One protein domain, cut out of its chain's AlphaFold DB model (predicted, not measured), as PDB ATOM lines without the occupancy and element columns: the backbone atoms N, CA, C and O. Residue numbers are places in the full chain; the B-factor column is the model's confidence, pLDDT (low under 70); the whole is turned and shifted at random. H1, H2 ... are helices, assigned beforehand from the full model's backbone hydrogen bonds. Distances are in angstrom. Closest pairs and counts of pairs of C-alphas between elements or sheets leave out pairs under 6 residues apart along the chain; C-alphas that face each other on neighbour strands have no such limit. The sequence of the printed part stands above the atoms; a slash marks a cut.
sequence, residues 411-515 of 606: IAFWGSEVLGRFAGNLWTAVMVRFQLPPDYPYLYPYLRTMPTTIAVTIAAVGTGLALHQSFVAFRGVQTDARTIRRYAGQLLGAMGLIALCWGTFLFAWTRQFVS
ATOM      1  N   ILE A 411     -12.991 -36.437 -57.142       89.31
ATOM      2  CA  ILE A 411     -11.922 -35.550 -57.629       89.31
ATOM      3  C   ILE A 411     -11.120 -34.993 -56.450       89.31
ATOM      4  O   ILE A 411      -9.890 -34.981 -56.493       89.31
ATOM      5  N   ALA A 412     -11.801 -34.579 -55.378       92.75
ATOM      6  CA  ALA A 412     -11.161 -34.115 -54.156       92.75
ATOM      7  C   ALA A 412     -10.317 -35.217 -53.503       92.75
ATOM      8  O   ALA A 412      -9.184 -34.957 -53.110       92.75
ATOM      9  N   PHE A 413     -10.820 -36.453 -53.441       90.12
ATOM     10  CA  PHE A 413     -10.072 -37.602 -52.938       90.12
ATOM     11  C   PHE A 413      -8.810 -37.867 -53.771       90.12
ATOM     12  O   PHE A 413      -7.715 -37.940 -53.216       90.12
ATOM     13  N   TRP A 414      -8.928 -37.925 -55.098       91.06
ATOM     14  CA  TRP A 414      -7.780 -38.123 -55.985       91.06
ATOM     15  C   TRP A 414      -6.745 -36.995 -55.857       91.06
ATOM     16  O   TRP A 414      -5.560 -37.249 -55.629       91.06
ATOM     17  N   GLY A 415      -7.193 -35.737 -55.913       94.62
ATOM     18  CA  GLY A 415      -6.320 -34.579 -55.721       94.62
ATOM     19  C   GLY A 415      -5.656 -34.588 -54.344       94.62
ATOM     20  O   GLY A 415      -4.488 -34.219 -54.206       94.62
ATOM     21  N   SER A 416      -6.368 -35.079 -53.328       94.56
ATOM     22  CA  SER A 416      -5.847 -35.169 -51.975       94.56
ATOM     23  C   SER A 416      -4.750 -36.209 -51.818       94.56
ATOM     24  O   SER A 416      -3.824 -35.987 -51.042       94.56
ATOM     25  N   GLU A 417      -4.799 -37.294 -52.591       92.56
ATOM     26  CA  GLU A 417      -3.729 -38.281 -52.630       92.56
ATOM     27  C   GLU A 417      -2.456 -37.659 -53.212       92.56
ATOM     28  O   GLU A 417      -1.389 -37.775 -52.605       92.56
ATOM     29  N   VAL A 418      -2.573 -36.956 -54.348       94.81
ATOM     30  CA  VAL A 418      -1.454 -36.283 -55.032       94.81
ATOM     31  C   VAL A 418      -0.833 -35.219 -54.127       94.81
ATOM     32  O   VAL A 418       0.357 -35.296 -53.812       94.81
ATOM     33  N   LEU A 419      -1.637 -34.268 -53.646       96.25
ATOM     34  CA  LEU A 419      -1.182 -33.211 -52.738       96.25
ATOM     35  C   LEU A 419      -0.685 -33.778 -51.404       96.25
ATOM     36  O   LEU A 419       0.293 -33.285 -50.847       96.25
ATOM     37  N   GLY A 420      -1.308 -34.851 -50.918       94.62
ATOM     38  CA  GLY A 420      -0.912 -35.556 -49.703       94.62
ATOM     39  C   GLY A 420       0.479 -36.180 -49.810       94.62
ATOM     40  O   GLY A 420       1.185 -36.254 -48.805       94.62
ATOM     41  N   ARG A 421       0.932 -36.563 -51.017       94.69
ATOM     42  CA  ARG A 421       2.324 -37.004 -51.233       94.69
ATOM     43  C   ARG A 421       3.304 -35.867 -50.961       94.69
ATOM     44  O   ARG A 421       4.265 -36.056 -50.218       94.69
ATOM     45  N   PHE A 422       3.040 -34.692 -51.529       96.00
ATOM     46  CA  PHE A 422       3.880 -33.507 -51.356       96.00
ATOM     47  C   PHE A 422       3.860 -33.008 -49.909       96.00
ATOM     48  O   PHE A 422       4.917 -32.849 -49.299       96.00
ATOM     49  N   ALA A 423       2.666 -32.840 -49.336       95.38
ATOM     50  CA  ALA A 423       2.489 -32.420 -47.951       95.38
ATOM     51  C   ALA A 423       3.100 -33.428 -46.963       95.38
ATOM     52  O   ALA A 423       3.740 -33.027 -45.996       95.38
ATOM     53  N   GLY A 424       2.987 -34.733 -47.235       94.19
ATOM     54  CA  GLY A 424       3.617 -35.781 -46.434       94.19
ATOM     55  C   GLY A 424       5.146 -35.710 -46.457       94.19
ATOM     56  O   GLY A 424       5.781 -35.839 -45.409       94.19
ATOM     57  N   ASN A 425       5.752 -35.444 -47.616       95.56
ATOM     58  CA  ASN A 425       7.203 -35.259 -47.730       95.56
ATOM     59  C   ASN A 425       7.677 -34.003 -46.985       95.56
ATOM     60  O   ASN A 425       8.668 -34.064 -46.256       95.56
ATOM     61  N   LEU A 426       6.949 -32.890 -47.125       95.69
ATOM     62  CA  LEU A 426       7.231 -31.652 -46.397       95.69
ATOM     63  C   LEU A 426       7.134 -31.876 -44.883       95.69
ATOM     64  O   LEU A 426       8.047 -31.516 -44.145       95.69
ATOM     65  N   TRP A 427       6.069 -32.534 -44.424       94.69
ATOM     66  CA  TRP A 427       5.890 -32.842 -43.009       94.69
ATOM     67  C   TRP A 427       6.949 -33.816 -42.493       94.69
ATOM     68  O   TRP A 427       7.447 -33.624 -41.393       94.69
ATOM     69  N   THR A 428       7.386 -34.789 -43.299       95.50
ATOM     70  CA  THR A 428       8.512 -35.668 -42.935       95.50
ATOM     71  C   THR A 428       9.795 -34.850 -42.750       95.50
ATOM     72  O   THR A 428      10.556 -35.092 -41.818       95.50
ATOM     73  N   ALA A 429      10.043 -33.849 -43.602       96.44
ATOM     74  CA  ALA A 429      11.202 -32.968 -43.464       96.44
ATOM     75  C   ALA A 429      11.136 -32.117 -42.182       96.44
ATOM     76  O   ALA A 429      12.141 -32.000 -41.481       96.44
ATOM     77  N   VAL A 430       9.956 -31.581 -41.845       95.31
ATOM     78  CA  VAL A 430       9.698 -30.876 -40.574       95.31
ATOM     79  C   VAL A 430       9.901 -31.822 -39.386       95.31
ATOM     80  O   VAL A 430      10.649 -31.498 -38.468       95.31
ATOM     81  N   MET A 431       9.319 -33.021 -39.438       95.06
ATOM     82  CA  MET A 431       9.443 -34.063 -38.418       95.06
ATOM     83  C   MET A 431      10.910 -34.407 -38.136       95.06
ATOM     84  O   MET A 431      11.329 -34.411 -36.983       95.06
ATOM     85  N   VAL A 432      11.713 -34.622 -39.184       96.50
ATOM     86  CA  VAL A 432      13.151 -34.914 -39.069       96.50
ATOM     87  C   VAL A 432      13.934 -33.709 -38.541       96.50
ATOM     88  O   VAL A 432      14.835 -33.878 -37.723       96.50
ATOM     89  N   ARG A 433      13.624 -32.489 -39.004       96.81
ATOM     90  CA  ARG A 433      14.344 -31.265 -38.609       96.81
ATOM     91  C   ARG A 433      14.124 -30.907 -37.142       96.81
ATOM     92  O   ARG A 433      15.071 -30.462 -36.503       96.81
ATOM     93  N   PHE A 434      12.905 -31.091 -36.645       95.88
ATOM     94  CA  PHE A 434      12.498 -30.724 -35.286       95.88
ATOM     95  C   PHE A 434      12.381 -31.925 -34.339       95.88
ATOM     96  O   PHE A 434      11.901 -31.757 -33.225       95.88
ATOM     97  N   GLN A 435      12.790 -33.125 -34.770       95.69
ATOM     98  CA  GLN A 435      12.710 -34.356 -33.970       95.69
ATOM     99  C   GLN A 435      11.310 -34.574 -33.376       95.69
ATOM    100  O   GLN A 435      11.141 -34.922 -32.208       95.69
ATOM    101  N   LEU A 436      10.282 -34.313 -34.183       95.06
ATOM    102  CA  LEU A 436       8.899 -34.495 -33.760       95.06
ATOM    103  C   LEU A 436       8.522 -35.971 -33.918       95.06
ATOM    104  O   LEU A 436       8.963 -36.613 -34.877       95.06
ATOM    105  N   PRO A 437       7.690 -36.531 -33.028       94.19
ATOM    106  CA  PRO A 437       7.128 -37.850 -33.256       94.19
ATOM    107  C   PRO A 437       6.137 -37.817 -34.442       94.19
ATOM    108  O   PRO A 437       5.569 -36.766 -34.753       94.19
ATOM    109  N   PRO A 438       5.885 -38.944 -35.128       91.44
ATOM    110  CA  PRO A 438       5.007 -38.966 -36.301       91.44
ATOM    111  C   PRO A 438       3.530 -38.739 -35.930       91.44
ATOM    112  O   PRO A 438       2.732 -38.365 -36.785       91.44
ATOM    113  N   ASP A 439       3.176 -38.906 -34.653       88.31
ATOM    114  CA  ASP A 439       1.876 -38.582 -34.052       88.31
ATOM    115  C   ASP A 439       1.837 -37.184 -33.395       88.31
ATOM    116  O   ASP A 439       0.888 -36.854 -32.683       88.31
ATOM    117  N   TYR A 440       2.846 -36.333 -33.645       85.69
ATOM    118  CA  TYR A 440       2.934 -34.986 -33.077       85.69
ATOM    119  C   TYR A 440       1.692 -34.101 -33.262       85.69
ATOM    120  O   TYR A 440       1.311 -33.441 -32.284       85.69
ATOM    121  N   PRO A 441       1.043 -34.026 -34.446       77.44
ATOM    122  CA  PRO A 441      -0.257 -33.381 -34.508       77.44
ATOM    123  C   PRO A 441      -1.188 -34.251 -33.663       77.44
ATOM    124  O   PRO A 441      -1.532 -35.346 -34.061       77.44
ATOM    125  N   TYR A 442      -1.515 -33.832 -32.442       61.44
ATOM    126  CA  TYR A 442      -2.096 -34.685 -31.397       61.44
ATOM    127  C   TYR A 442      -3.597 -34.935 -31.635       61.44
ATOM    128  O   TYR A 442      -4.457 -34.577 -30.837       61.44
ATOM    129  N   LEU A 443      -3.938 -35.528 -32.776       60.84
ATOM    130  CA  LEU A 443      -5.302 -35.904 -33.140       60.84
ATOM    131  C   LEU A 443      -5.563 -37.396 -32.901       60.84
ATOM    132  O   LEU A 443      -6.568 -37.879 -33.384       60.84
ATOM    133  N   TYR A 444      -4.753 -38.147 -32.144       62.00
ATOM    134  CA  TYR A 444      -5.019 -39.581 -31.914       62.00
ATOM    135  C   TYR A 444      -6.427 -39.883 -31.337       62.00
ATOM    136  O   TYR A 444      -7.119 -40.728 -31.910       62.00
ATOM    137  N   PRO A 445      -6.944 -39.160 -30.312       66.88
ATOM    138  CA  PRO A 445      -8.344 -39.315 -29.893       66.88
ATOM    139  C   PRO A 445      -9.326 -38.863 -30.985       66.88
ATOM    140  O   PRO A 445     -10.411 -39.423 -31.141       66.88
ATOM    141  N   TYR A 446      -8.920 -37.870 -31.778       68.50
ATOM    142  CA  TYR A 446      -9.696 -37.322 -32.880       68.50
ATOM    143  C   TYR A 446      -9.661 -38.194 -34.137       68.50
ATOM    144  O   TYR A 446     -10.553 -38.059 -34.952       68.50
ATOM    145  N   LEU A 447      -8.723 -39.125 -34.329       67.12
ATOM    146  CA  LEU A 447      -8.659 -39.979 -35.524       67.12
ATOM    147  C   LEU A 447      -9.899 -40.866 -35.629       67.12
ATOM    148  O   LEU A 447     -10.429 -41.079 -36.718       67.12
ATOM    149  N   ARG A 448     -10.422 -41.311 -34.481       75.19
ATOM    150  CA  ARG A 448     -11.688 -42.046 -34.428       75.19
ATOM    151  C   ARG A 448     -12.881 -41.163 -34.817       75.19
ATOM    152  O   ARG A 448     -13.837 -41.663 -35.406       75.19
ATOM    153  N   THR A 449     -12.820 -39.862 -34.529       81.25
ATOM    154  CA  THR A 449     -13.871 -38.878 -34.850       81.25
ATOM    155  C   THR A 449     -13.564 -38.033 -36.095       81.25
ATOM    156  O   THR A 449     -14.370 -37.190 -36.486       81.25
ATOM    157  N   MET A 450     -12.439 -38.258 -36.774       81.19
ATOM    158  CA  MET A 450     -11.973 -37.469 -37.916       81.19
ATOM    159  C   MET A 450     -12.923 -37.608 -39.101       81.19
ATOM    160  O   MET A 450     -13.397 -36.580 -39.577       81.19
ATOM    161  N   PRO A 451     -13.317 -38.827 -39.529       82.31
ATOM    162  CA  PRO A 451     -14.287 -38.974 -40.611       82.31
ATOM    163  C   PRO A 451     -15.607 -38.259 -40.310       82.31
ATOM    164  O   PRO A 451     -16.183 -37.622 -41.188       82.31
ATOM    165  N   THR A 452     -16.067 -38.307 -39.054       83.19
ATOM    166  CA  THR A 452     -17.274 -37.585 -38.637       83.19
ATOM    167  C   THR A 452     -17.066 -36.078 -38.632       83.19
ATOM    168  O   THR A 452     -17.937 -35.363 -39.103       83.19
ATOM    169  N   THR A 453     -15.914 -35.584 -38.184       85.62
ATOM    170  CA  THR A 453     -15.599 -34.148 -38.156       85.62
ATOM    171  C   THR A 453     -15.510 -33.582 -39.570       85.62
ATOM    172  O   THR A 453     -16.070 -32.526 -39.851       85.62
ATOM    173  N   ILE A 454     -14.885 -34.320 -40.490       87.75
ATOM    174  CA  ILE A 454     -14.791 -33.962 -41.908       87.75
ATOM    175  C   ILE A 454     -16.184 -33.923 -42.533       87.75
ATOM    176  O   ILE A 454     -16.556 -32.917 -43.134       87.75
ATOM    177  N   ALA A 455     -16.979 -34.980 -42.340       86.81
ATOM    178  CA  ALA A 455     -18.343 -35.042 -42.855       86.81
ATOM    179  C   ALA A 455     -19.213 -33.900 -42.307       86.81
ATOM    180  O   ALA A 455     -19.915 -33.249 -43.075       86.81
ATOM    181  N   VAL A 456     -19.125 -33.612 -41.004       89.56
ATOM    182  CA  VAL A 456     -19.840 -32.506 -40.350       89.56
ATOM    183  C   VAL A 456     -19.376 -31.157 -40.892       89.56
ATOM    184  O   VAL A 456     -20.217 -30.312 -41.165       89.56
ATOM    185  N   THR A 457     -18.075 -30.953 -41.112       91.44
ATOM    186  CA  THR A 457     -17.543 -29.689 -41.651       91.44
ATOM    187  C   THR A 457     -18.010 -29.459 -43.088       91.44
ATOM    188  O   THR A 457     -18.504 -28.379 -43.413       91.44
ATOM    189  N   ILE A 458     -17.918 -30.484 -43.943       91.06
ATOM    190  CA  ILE A 458     -18.413 -30.435 -45.327       91.06
ATOM    191  C   ILE A 458     -19.924 -30.172 -45.340       91.06
ATOM    192  O   ILE A 458     -20.392 -29.307 -46.082       91.06
ATOM    193  N   ALA A 459     -20.686 -30.879 -44.499       91.06
ATOM    194  CA  ALA A 459     -22.130 -30.704 -44.392       91.06
ATOM    195  C   ALA A 459     -22.502 -29.313 -43.864       91.06
ATOM    196  O   ALA A 459     -23.405 -28.691 -44.412       91.06
ATOM    197  N   ALA A 460     -21.805 -28.798 -42.849       94.31
ATOM    198  CA  ALA A 460     -22.062 -27.486 -42.264       94.31
ATOM    199  C   ALA A 460     -21.808 -26.361 -43.274       94.31
ATOM    200  O   ALA A 460     -22.670 -25.500 -43.448       94.31
ATOM    201  N   VAL A 461     -20.680 -26.395 -43.995       95.69
ATOM    202  CA  VAL A 461     -20.386 -25.381 -45.019       95.69
ATOM    203  C   VAL A 461     -21.333 -25.500 -46.209       95.69
ATOM    204  O   VAL A 461     -21.881 -24.489 -46.648       95.69
ATOM    205  N   GLY A 462     -21.586 -26.720 -46.697       95.38
ATOM    206  CA  GLY A 462     -22.548 -26.952 -47.775       95.38
ATOM    207  C   GLY A 462     -23.952 -26.459 -47.410       95.38
ATOM    208  O   GLY A 462     -24.572 -25.732 -48.180       95.38
ATOM    209  N   THR A 463     -24.417 -26.771 -46.198       96.19
ATOM    210  CA  THR A 463     -25.714 -26.319 -45.666       96.19
ATOM    211  C   THR A 463     -25.754 -24.803 -45.528       96.19
ATOM    212  O   THR A 463     -26.697 -24.179 -46.004       96.19
ATOM    213  N   GLY A 464     -24.734 -24.183 -44.928       97.62
ATOM    214  CA  GLY A 464     -24.674 -22.731 -44.756       97.62
ATOM    215  C   GLY A 464     -24.716 -21.985 -46.091       97.62
ATOM    216  O   GLY A 464     -25.486 -21.035 -46.248       97.62
ATOM    217  N   LEU A 465     -23.955 -22.459 -47.082       97.75
ATOM    218  CA  LEU A 465     -23.943 -21.874 -48.420       97.75
ATOM    219  C   LEU A 465     -25.266 -22.106 -49.162       97.75
ATOM    220  O   LEU A 465     -25.789 -21.167 -49.761       97.75
ATOM    221  N   ALA A 466     -25.845 -23.308 -49.079       97.56
ATOM    222  CA  ALA A 466     -27.150 -23.611 -49.666       97.56
ATOM    223  C   ALA A 466     -28.262 -22.750 -49.044       97.56
ATOM    224  O   ALA A 466     -29.066 -22.164 -49.767       97.56
ATOM    225  N   LEU A 467     -28.280 -22.586 -47.719       98.06
ATOM    226  CA  LEU A 467     -29.240 -21.718 -47.032       98.06
ATOM    227  C   LEU A 467     -29.069 -20.257 -47.452       98.06
ATOM    228  O   LEU A 467     -30.056 -19.621 -47.826       98.06
ATOM    229  N   HIS A 468     -27.834 -19.750 -47.486       98.06
ATOM    230  CA  HIS A 468     -27.550 -18.390 -47.942       98.06
ATOM    231  C   HIS A 468     -28.008 -18.161 -49.390       98.06
ATOM    232  O   HIS A 468     -28.762 -17.225 -49.662       98.06
ATOM    233  N   GLN A 469     -27.619 -19.044 -50.315       97.56
ATOM    234  CA  GLN A 469     -28.030 -18.973 -51.719       97.56
ATOM    235  C   GLN A 469     -29.549 -19.084 -51.871       97.56
ATOM    236  O   GLN A 469     -30.130 -18.337 -52.657       97.56
ATOM    237  N   SER A 470     -30.201 -19.960 -51.098       97.44
ATOM    238  CA  SER A 470     -31.658 -20.114 -51.129       97.44
ATOM    239  C   SER A 470     -32.369 -18.844 -50.671       97.44
ATOM    240  O   SER A 470     -33.362 -18.454 -51.275       97.44
ATOM    241  N   PHE A 471     -31.840 -18.148 -49.660       97.62
ATOM    242  CA  PHE A 471     -32.391 -16.884 -49.185       97.62
ATOM    243  C   PHE A 471     -32.230 -15.767 -50.225       97.62
ATOM    244  O   PHE A 471     -33.177 -15.027 -50.500       97.62
ATOM    245  N   VAL A 472     -31.054 -15.664 -50.853       97.00
ATOM    246  CA  VAL A 472     -30.812 -14.685 -51.927       97.00
ATOM    247  C   VAL A 472     -31.717 -14.973 -53.129       97.00
ATOM    248  O   VAL A 472     -32.370 -14.064 -53.641       97.00
ATOM    249  N   ALA A 473     -31.816 -16.237 -53.546       96.00
ATOM    250  CA  ALA A 473     -32.692 -16.665 -54.632       96.00
ATOM    251  C   ALA A 473     -34.177 -16.485 -54.297       96.00
ATOM    252  O   ALA A 473     -34.961 -16.151 -55.183       96.00
ATOM    253  N   PHE A 474     -34.566 -16.656 -53.030       95.56
ATOM    254  CA  PHE A 474     -35.935 -16.449 -52.564       95.56
ATOM    255  C   PHE A 474     -36.397 -15.010 -52.825       95.56
ATOM    256  O   PHE A 474     -37.504 -14.819 -53.326       95.56
ATOM    257  N   ARG A 475     -35.530 -14.015 -52.589       94.75
ATOM    258  CA  ARG A 475     -35.818 -12.594 -52.864       94.75
ATOM    259  C   ARG A 475     -35.878 -12.248 -54.355       94.75
ATOM    260  O   ARG A 475     -36.474 -11.235 -54.709       94.75
ATOM    261  N   GLY A 476     -35.253 -13.050 -55.216       91.81
ATOM    262  CA  GLY A 476     -35.310 -12.868 -56.663       91.81
ATOM    263  C   GLY A 476     -36.656 -13.314 -57.240       91.81
ATOM    264  O   GLY A 476     -37.192 -14.350 -56.850       91.81
ATOM    265  N   VAL A 477     -37.194 -12.548 -58.194       83.25
ATOM    266  CA  VAL A 477     -38.449 -12.885 -58.891       83.25
ATOM    267  C   VAL A 477     -38.267 -14.106 -59.797       83.25
ATOM    268  O   VAL A 477     -39.106 -15.006 -59.799       83.25
ATOM    269  N   GLN A 478     -37.159 -14.153 -60.537       86.88
ATOM    270  CA  GLN A 478     -36.753 -15.278 -61.373       86.88
ATOM    271  C   GLN A 478     -35.231 -15.416 -61.345       86.88
ATOM    272  O   GLN A 478     -34.493 -14.431 -61.396       86.88
ATOM    273  N   THR A 479     -34.764 -16.652 -61.254       90.75
ATOM    274  CA  THR A 479     -33.351 -17.027 -61.294       90.75
ATOM    275  C   THR A 479     -32.981 -17.440 -62.714       90.75
ATOM    276  O   THR A 479     -33.486 -18.431 -63.233       90.75
ATOM    277  N   ASP A 480     -32.080 -16.687 -63.346       94.56
ATOM    278  CA  ASP A 480     -31.541 -17.045 -64.660       94.56
ATOM    279  C   ASP A 480     -30.696 -18.335 -64.588       94.56
ATOM    280  O   ASP A 480     -30.048 -18.633 -63.577       94.56
ATOM    281  N   ALA A 481     -30.637 -19.085 -65.688       93.56
ATOM    282  CA  ALA A 481     -29.849 -20.308 -65.820       93.56
ATOM    283  C   ALA A 481     -28.351 -20.077 -65.546       93.56
ATOM    284  O   ALA A 481     -27.657 -20.979 -65.065       93.56
ATOM    285  N   ARG A 482     -27.825 -18.874 -65.825       95.44
ATOM    286  CA  ARG A 482     -26.451 -18.496 -65.443       95.44
ATOM    287  C   ARG A 482     -26.285 -18.449 -63.924       95.44
ATOM    288  O   ARG A 482     -25.304 -18.986 -63.412       95.44
ATOM    289  N   THR A 483     -27.254 -17.886 -63.206       95.06
ATOM    290  CA  THR A 483     -27.255 -17.817 -61.736       95.06
ATOM    291  C   THR A 483     -27.360 -19.205 -61.113       95.06
ATOM    292  O   THR A 483     -26.605 -19.510 -60.194       95.06
ATOM    293  N   ILE A 484     -28.213 -20.080 -61.659       95.00
ATOM    294  CA  ILE A 484     -28.334 -21.475 -61.201       95.00
ATOM    295  C   ILE A 484     -26.987 -22.202 -61.332       95.00
ATOM    296  O   ILE A 484     -26.508 -22.789 -60.362       95.00
ATOM    297  N   ARG A 485     -26.329 -22.110 -62.500       95.62
ATOM    298  CA  ARG A 485     -25.000 -22.711 -62.723       95.62
ATOM    299  C   ARG A 485     -23.935 -22.132 -61.795       95.62
ATOM    300  O   ARG A 485     -23.129 -22.887 -61.260       95.62
ATOM    301  N   ARG A 486     -23.948 -20.813 -61.569       96.75
ATOM    302  CA  ARG A 486     -23.024 -20.145 -60.642       96.75
ATOM    303  C   ARG A 486     -23.195 -20.661 -59.215       96.75
ATOM    304  O   ARG A 486     -22.202 -20.998 -58.585       96.75
ATOM    305  N   TYR A 487     -24.424 -20.744 -58.715       97.19
ATOM    306  CA  TYR A 487     -24.690 -21.213 -57.353       97.19
ATOM    307  C   TYR A 487     -24.362 -22.690 -57.166       97.19
ATOM    308  O   TYR A 487     -23.689 -23.034 -56.194       97.19
ATOM    309  N   ALA A 488     -24.736 -23.542 -58.124       95.75
ATOM    310  CA  ALA A 488     -24.347 -24.948 -58.117       95.75
ATOM    311  C   ALA A 488     -22.817 -25.113 -58.145       95.75
ATOM    312  O   ALA A 488     -22.270 -25.873 -57.351       95.75
ATOM    313  N   GLY A 489     -22.117 -24.355 -58.997       96.88
ATOM    314  CA  GLY A 489     -20.655 -24.371 -59.083       96.88
ATOM    315  C   GLY A 489     -19.966 -23.872 -57.811       96.88
ATOM    316  O   GLY A 489     -18.996 -24.479 -57.371       96.88
ATOM    317  N   GLN A 490     -20.486 -22.819 -57.176       97.38
ATOM    318  CA  GLN A 490     -19.991 -22.340 -55.880       97.38
ATOM    319  C   GLN A 490     -20.171 -23.390 -54.781       97.38
ATOM    320  O   GLN A 490     -19.257 -23.597 -53.988       97.38
ATOM    321  N   LEU A 491     -21.328 -24.060 -54.744       96.75
ATOM    322  CA  LEU A 491     -21.619 -25.088 -53.750       96.75
ATOM    323  C   LEU A 491     -20.708 -26.308 -53.922       96.75
ATOM    324  O   LEU A 491     -20.044 -26.710 -52.968       96.75
ATOM    325  N   LEU A 492     -20.603 -26.840 -55.143       96.00
ATOM    326  CA  LEU A 492     -19.693 -27.946 -55.457       96.00
ATOM    327  C   LEU A 492     -18.232 -27.557 -55.208       96.00
ATOM    328  O   LEU A 492     -17.511 -28.296 -54.547       96.00
ATOM    329  N   GLY A 493     -17.803 -26.379 -55.663       96.69
ATOM    330  CA  GLY A 493     -16.438 -25.889 -55.474       96.69
ATOM    331  C   GLY A 493     -16.055 -25.746 -54.001       96.69
ATOM    332  O   GLY A 493     -14.989 -26.211 -53.606       96.69
ATOM    333  N   ALA A 494     -16.933 -25.175 -53.169       96.75
ATOM    334  CA  ALA A 494     -16.689 -25.038 -51.732       96.75
ATOM    335  C   ALA A 494     -16.597 -26.404 -51.033       96.75
ATOM    336  O   ALA A 494     -15.657 -26.650 -50.275       96.75
ATOM    337  N   MET A 495     -17.537 -27.313 -51.313       95.19
ATOM    338  CA  MET A 495     -17.526 -28.662 -50.734       95.19
ATOM    339  C   MET A 495     -16.307 -29.469 -51.195       95.19
ATOM    340  O   MET A 495     -15.668 -30.131 -50.380       95.19
ATOM    341  N   GLY A 496     -15.955 -29.376 -52.480       95.69
ATOM    342  CA  GLY A 496     -14.787 -30.028 -53.067       95.69
ATOM    343  C   GLY A 496     -13.473 -29.507 -52.500       95.69
ATOM    344  O   GLY A 496     -12.612 -30.309 -52.156       95.69
ATOM    345  N   LEU A 497     -13.334 -28.190 -52.326       96.94
ATOM    346  CA  LEU A 497     -12.143 -27.586 -51.726       96.94
ATOM    347  C   LEU A 497     -11.956 -28.040 -50.274       96.94
ATOM    348  O   LEU A 497     -10.858 -28.428 -49.890       96.94
ATOM    349  N   ILE A 498     -13.027 -28.052 -49.476       95.81
ATOM    350  CA  ILE A 498     -12.965 -28.513 -48.082       95.81
ATOM    351  C   ILE A 498     -12.622 -30.001 -48.017       95.81
ATOM    352  O   ILE A 498     -11.759 -30.394 -47.232       95.81
ATOM    353  N   ALA A 499     -13.263 -30.823 -48.853       94.12
ATOM    354  CA  ALA A 499     -12.952 -32.245 -48.956       94.12
ATOM    355  C   ALA A 499     -11.492 -32.477 -49.371       94.12
ATOM    356  O   ALA A 499     -10.830 -33.341 -48.800       94.12
ATOM    357  N   LEU A 500     -10.974 -31.673 -50.306       95.88
ATOM    358  CA  LEU A 500      -9.589 -31.720 -50.761       95.88
ATOM    359  C   LEU A 500      -8.629 -31.367 -49.621       95.88
ATOM    360  O   LEU A 500      -7.721 -32.143 -49.348       95.88
ATOM    361  N   CYS A 501      -8.854 -30.257 -48.912       95.56
ATOM    362  CA  CYS A 501      -8.016 -29.837 -47.785       95.56
ATOM    363  C   CYS A 501      -7.954 -30.906 -46.685       95.56
ATOM    364  O   CYS A 501      -6.865 -31.288 -46.250       95.56
ATOM    365  N   TRP A 502      -9.112 -31.424 -46.263       94.12
ATOM    366  CA  TRP A 502      -9.181 -32.478 -45.250       94.12
ATOM    367  C   TRP A 502      -8.562 -33.786 -45.733       94.12
ATOM    368  O   TRP A 502      -7.811 -34.418 -44.991       94.12
ATOM    369  N   GLY A 503      -8.834 -34.177 -46.977       92.50
ATOM    370  CA  GLY A 503      -8.217 -35.343 -47.591       92.50
ATOM    371  C   GLY A 503      -6.696 -35.213 -47.616       92.50
ATOM    372  O   GLY A 503      -5.999 -36.145 -47.230       92.50
ATOM    373  N   THR A 504      -6.164 -34.052 -48.017       94.25
ATOM    374  CA  THR A 504      -4.717 -33.828 -48.142       94.25
ATOM    375  C   THR A 504      -4.065 -33.934 -46.779       94.25
ATOM    376  O   THR A 504      -3.029 -34.584 -46.650       94.25
ATOM    377  N   PHE A 505      -4.698 -33.357 -45.759       92.44
ATOM    378  CA  PHE A 505      -4.260 -33.485 -44.379       92.44
ATOM    379  C   PHE A 505      -4.242 -34.952 -43.919       92.44
ATOM    380  O   PHE A 505      -3.218 -35.423 -43.422       92.44
ATOM    381  N   LEU A 506      -5.322 -35.708 -44.148       90.56
ATOM    382  CA  LEU A 506      -5.399 -37.129 -43.790       90.56
ATOM    383  C   LEU A 506      -4.363 -37.989 -44.531       90.56
ATOM    384  O   LEU A 506      -3.733 -38.860 -43.931       90.56
ATOM    385  N   PHE A 507      -4.160 -37.762 -45.827       91.50
ATOM    386  CA  PHE A 507      -3.161 -38.488 -46.610       91.50
ATOM    387  C   PHE A 507      -1.734 -38.142 -46.180       91.50
ATOM    388  O   PHE A 507      -0.908 -39.039 -46.009       91.50
ATOM    389  N   ALA A 508      -1.442 -36.857 -45.969       92.25
ATOM    390  CA  ALA A 508      -0.144 -36.408 -45.475       92.25
ATOM    391  C   ALA A 508       0.166 -37.010 -44.102       92.25
ATOM    392  O   ALA A 508       1.289 -37.464 -43.874       92.25
ATOM    393  N   TRP A 509      -0.844 -37.061 -43.228       90.00
ATOM    394  CA  TRP A 509      -0.768 -37.703 -41.924       90.00
ATOM    395  C   TRP A 509      -0.494 -39.197 -42.051       90.00
ATOM    396  O   TRP A 509       0.473 -39.698 -41.488       90.00
ATOM    397  N   THR A 510      -1.361 -39.948 -42.734       90.19
ATOM    398  CA  THR A 510      -1.266 -41.421 -42.805       90.19
ATOM    399  C   THR A 510       0.068 -41.867 -43.390       90.19
ATOM    400  O   THR A 510       0.644 -42.858 -42.943       90.19
ATOM    401  N   ARG A 511       0.620 -41.079 -44.318       91.50
ATOM    402  CA  ARG A 511       1.972 -41.270 -44.844       91.50
ATOM    403  C   ARG A 511       3.077 -41.099 -43.807       91.50
ATOM    404  O   ARG A 511       4.115 -41.722 -43.993       91.50
ATOM    405  N   GLN A 512       2.888 -40.342 -42.725       92.50
ATOM    406  CA  GLN A 512       3.911 -40.198 -41.677       92.50
ATOM    407  C   GLN A 512       4.236 -41.515 -40.994       92.50
ATOM    408  O   GLN A 512       5.407 -41.846 -40.829       92.50
ATOM    409  N   PHE A 513       3.218 -42.320 -40.686       91.56
ATOM    410  CA  PHE A 513       3.408 -43.644 -40.084       91.56
ATOM    411  C   PHE A 513       4.077 -44.655 -41.021       91.56
ATOM    412  O   PHE A 513       4.495 -45.728 -40.595       91.56
ATOM    413  N   VAL A 514       4.153 -44.326 -42.310       93.56
ATOM    414  CA  VAL A 514       4.730 -45.158 -43.371       93.56
ATOM    415  C   VAL A 514       5.922 -44.432 -44.018       93.56
ATOM    416  O   VAL A 514       6.401 -44.829 -45.086       93.56
ATOM    417  N   SER A 515       6.403 -43.359 -43.383       96.12
ATOM    418  CA  SER A 515       7.516 -42.556 -43.877       96.12
ATOM    419  C   SER A 515       8.819 -43.365 -43.839       96.12
ATOM    420  O   SER A 515       8.937 -44.293 -43.030       96.12
TER     421      SER A 515
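AT A GLANCE: This is residues 411 to 515 of the 606 residues of an uncharacterized protein of Acidobacteria bacterium RIFCSPLOWO2_12_FULL_66_21 (UniProt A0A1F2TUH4). Picture a long helical hairpin, H3 and H4, with H1 packed on H4 toward the end of H4 that is far from the hairpin's turn. H4, the longest helix, touches both of the other long helices, while the small H2 sits near the start of H3, and the turn with its neighbouring residues, 474 to 482, sticks out at one end. The printed part has 105 residues with four named helices, in the order H1, H2, H3, H4, and no named strand; the class is all helix. It is a loose rod, with a radius of gyration of the C-alphas of 18.2 A and spans of 61 by 26 by 19 A.

IN THESE COORDINATES: Find C-alpha 411 at (-11.922, -35.550, -57.629); there H1 begins, and it runs through residues 411 to 433 over 32.7 A, with a kink of 34 degrees near residue 422. Go on to residues 444 to 447 for H2, four residues long. H3 follows as residues 450 to 475, from C-alpha 450 at (-11.973, -37.469, -37.916), and it is 37.6 A long. H4 takes residues 481 to 512 and covers 46.0 A, ending with C-alpha 512 at (3.911, -40.198, -41.677).

HOW THE PARTS SIT: Begin with H1 and look across to H4: they touch, and their closest C-alphas, those of Gly 424 and Ala 508, are 3.9 A apart. They run the same way at a steep tilt of 37 degrees, only just past shallow. H1 and H2 are apart, and H1 and H3 are apart. H2 touches no helix; it and H3 meet only through their link, and H2 and H4 are apart. H3 and H4 form a helical hairpin, running opposite ways at a shallow tilt of 13 degrees. H4 touches H3 with residues 487 to 502 alone, and the closest C-alphas are those of Ile 458 and Met 495, 5.8 A apart. In the backbone, each O i to N i+4 pair is within hydrogen-bond range in H3 and H4, and 18 of 19 are in H1; H2 is too short for such a pair.

THE WHOLE: Look for the two C-alphas farthest apart at Gln 435 and Val 477, 60.8 A from each other. Residues 474 to 482 stand free, and the body without them spans 53 by 26 by 19 A. The printed part has no cut. The links from H2 to H3 and from H3 to H4 are tight, that from H1 to H2 is short with 10 residues, and no link is long. The mean pLDDT of the printed part is 91.5; look at residues 442 to 447 for the six under 70.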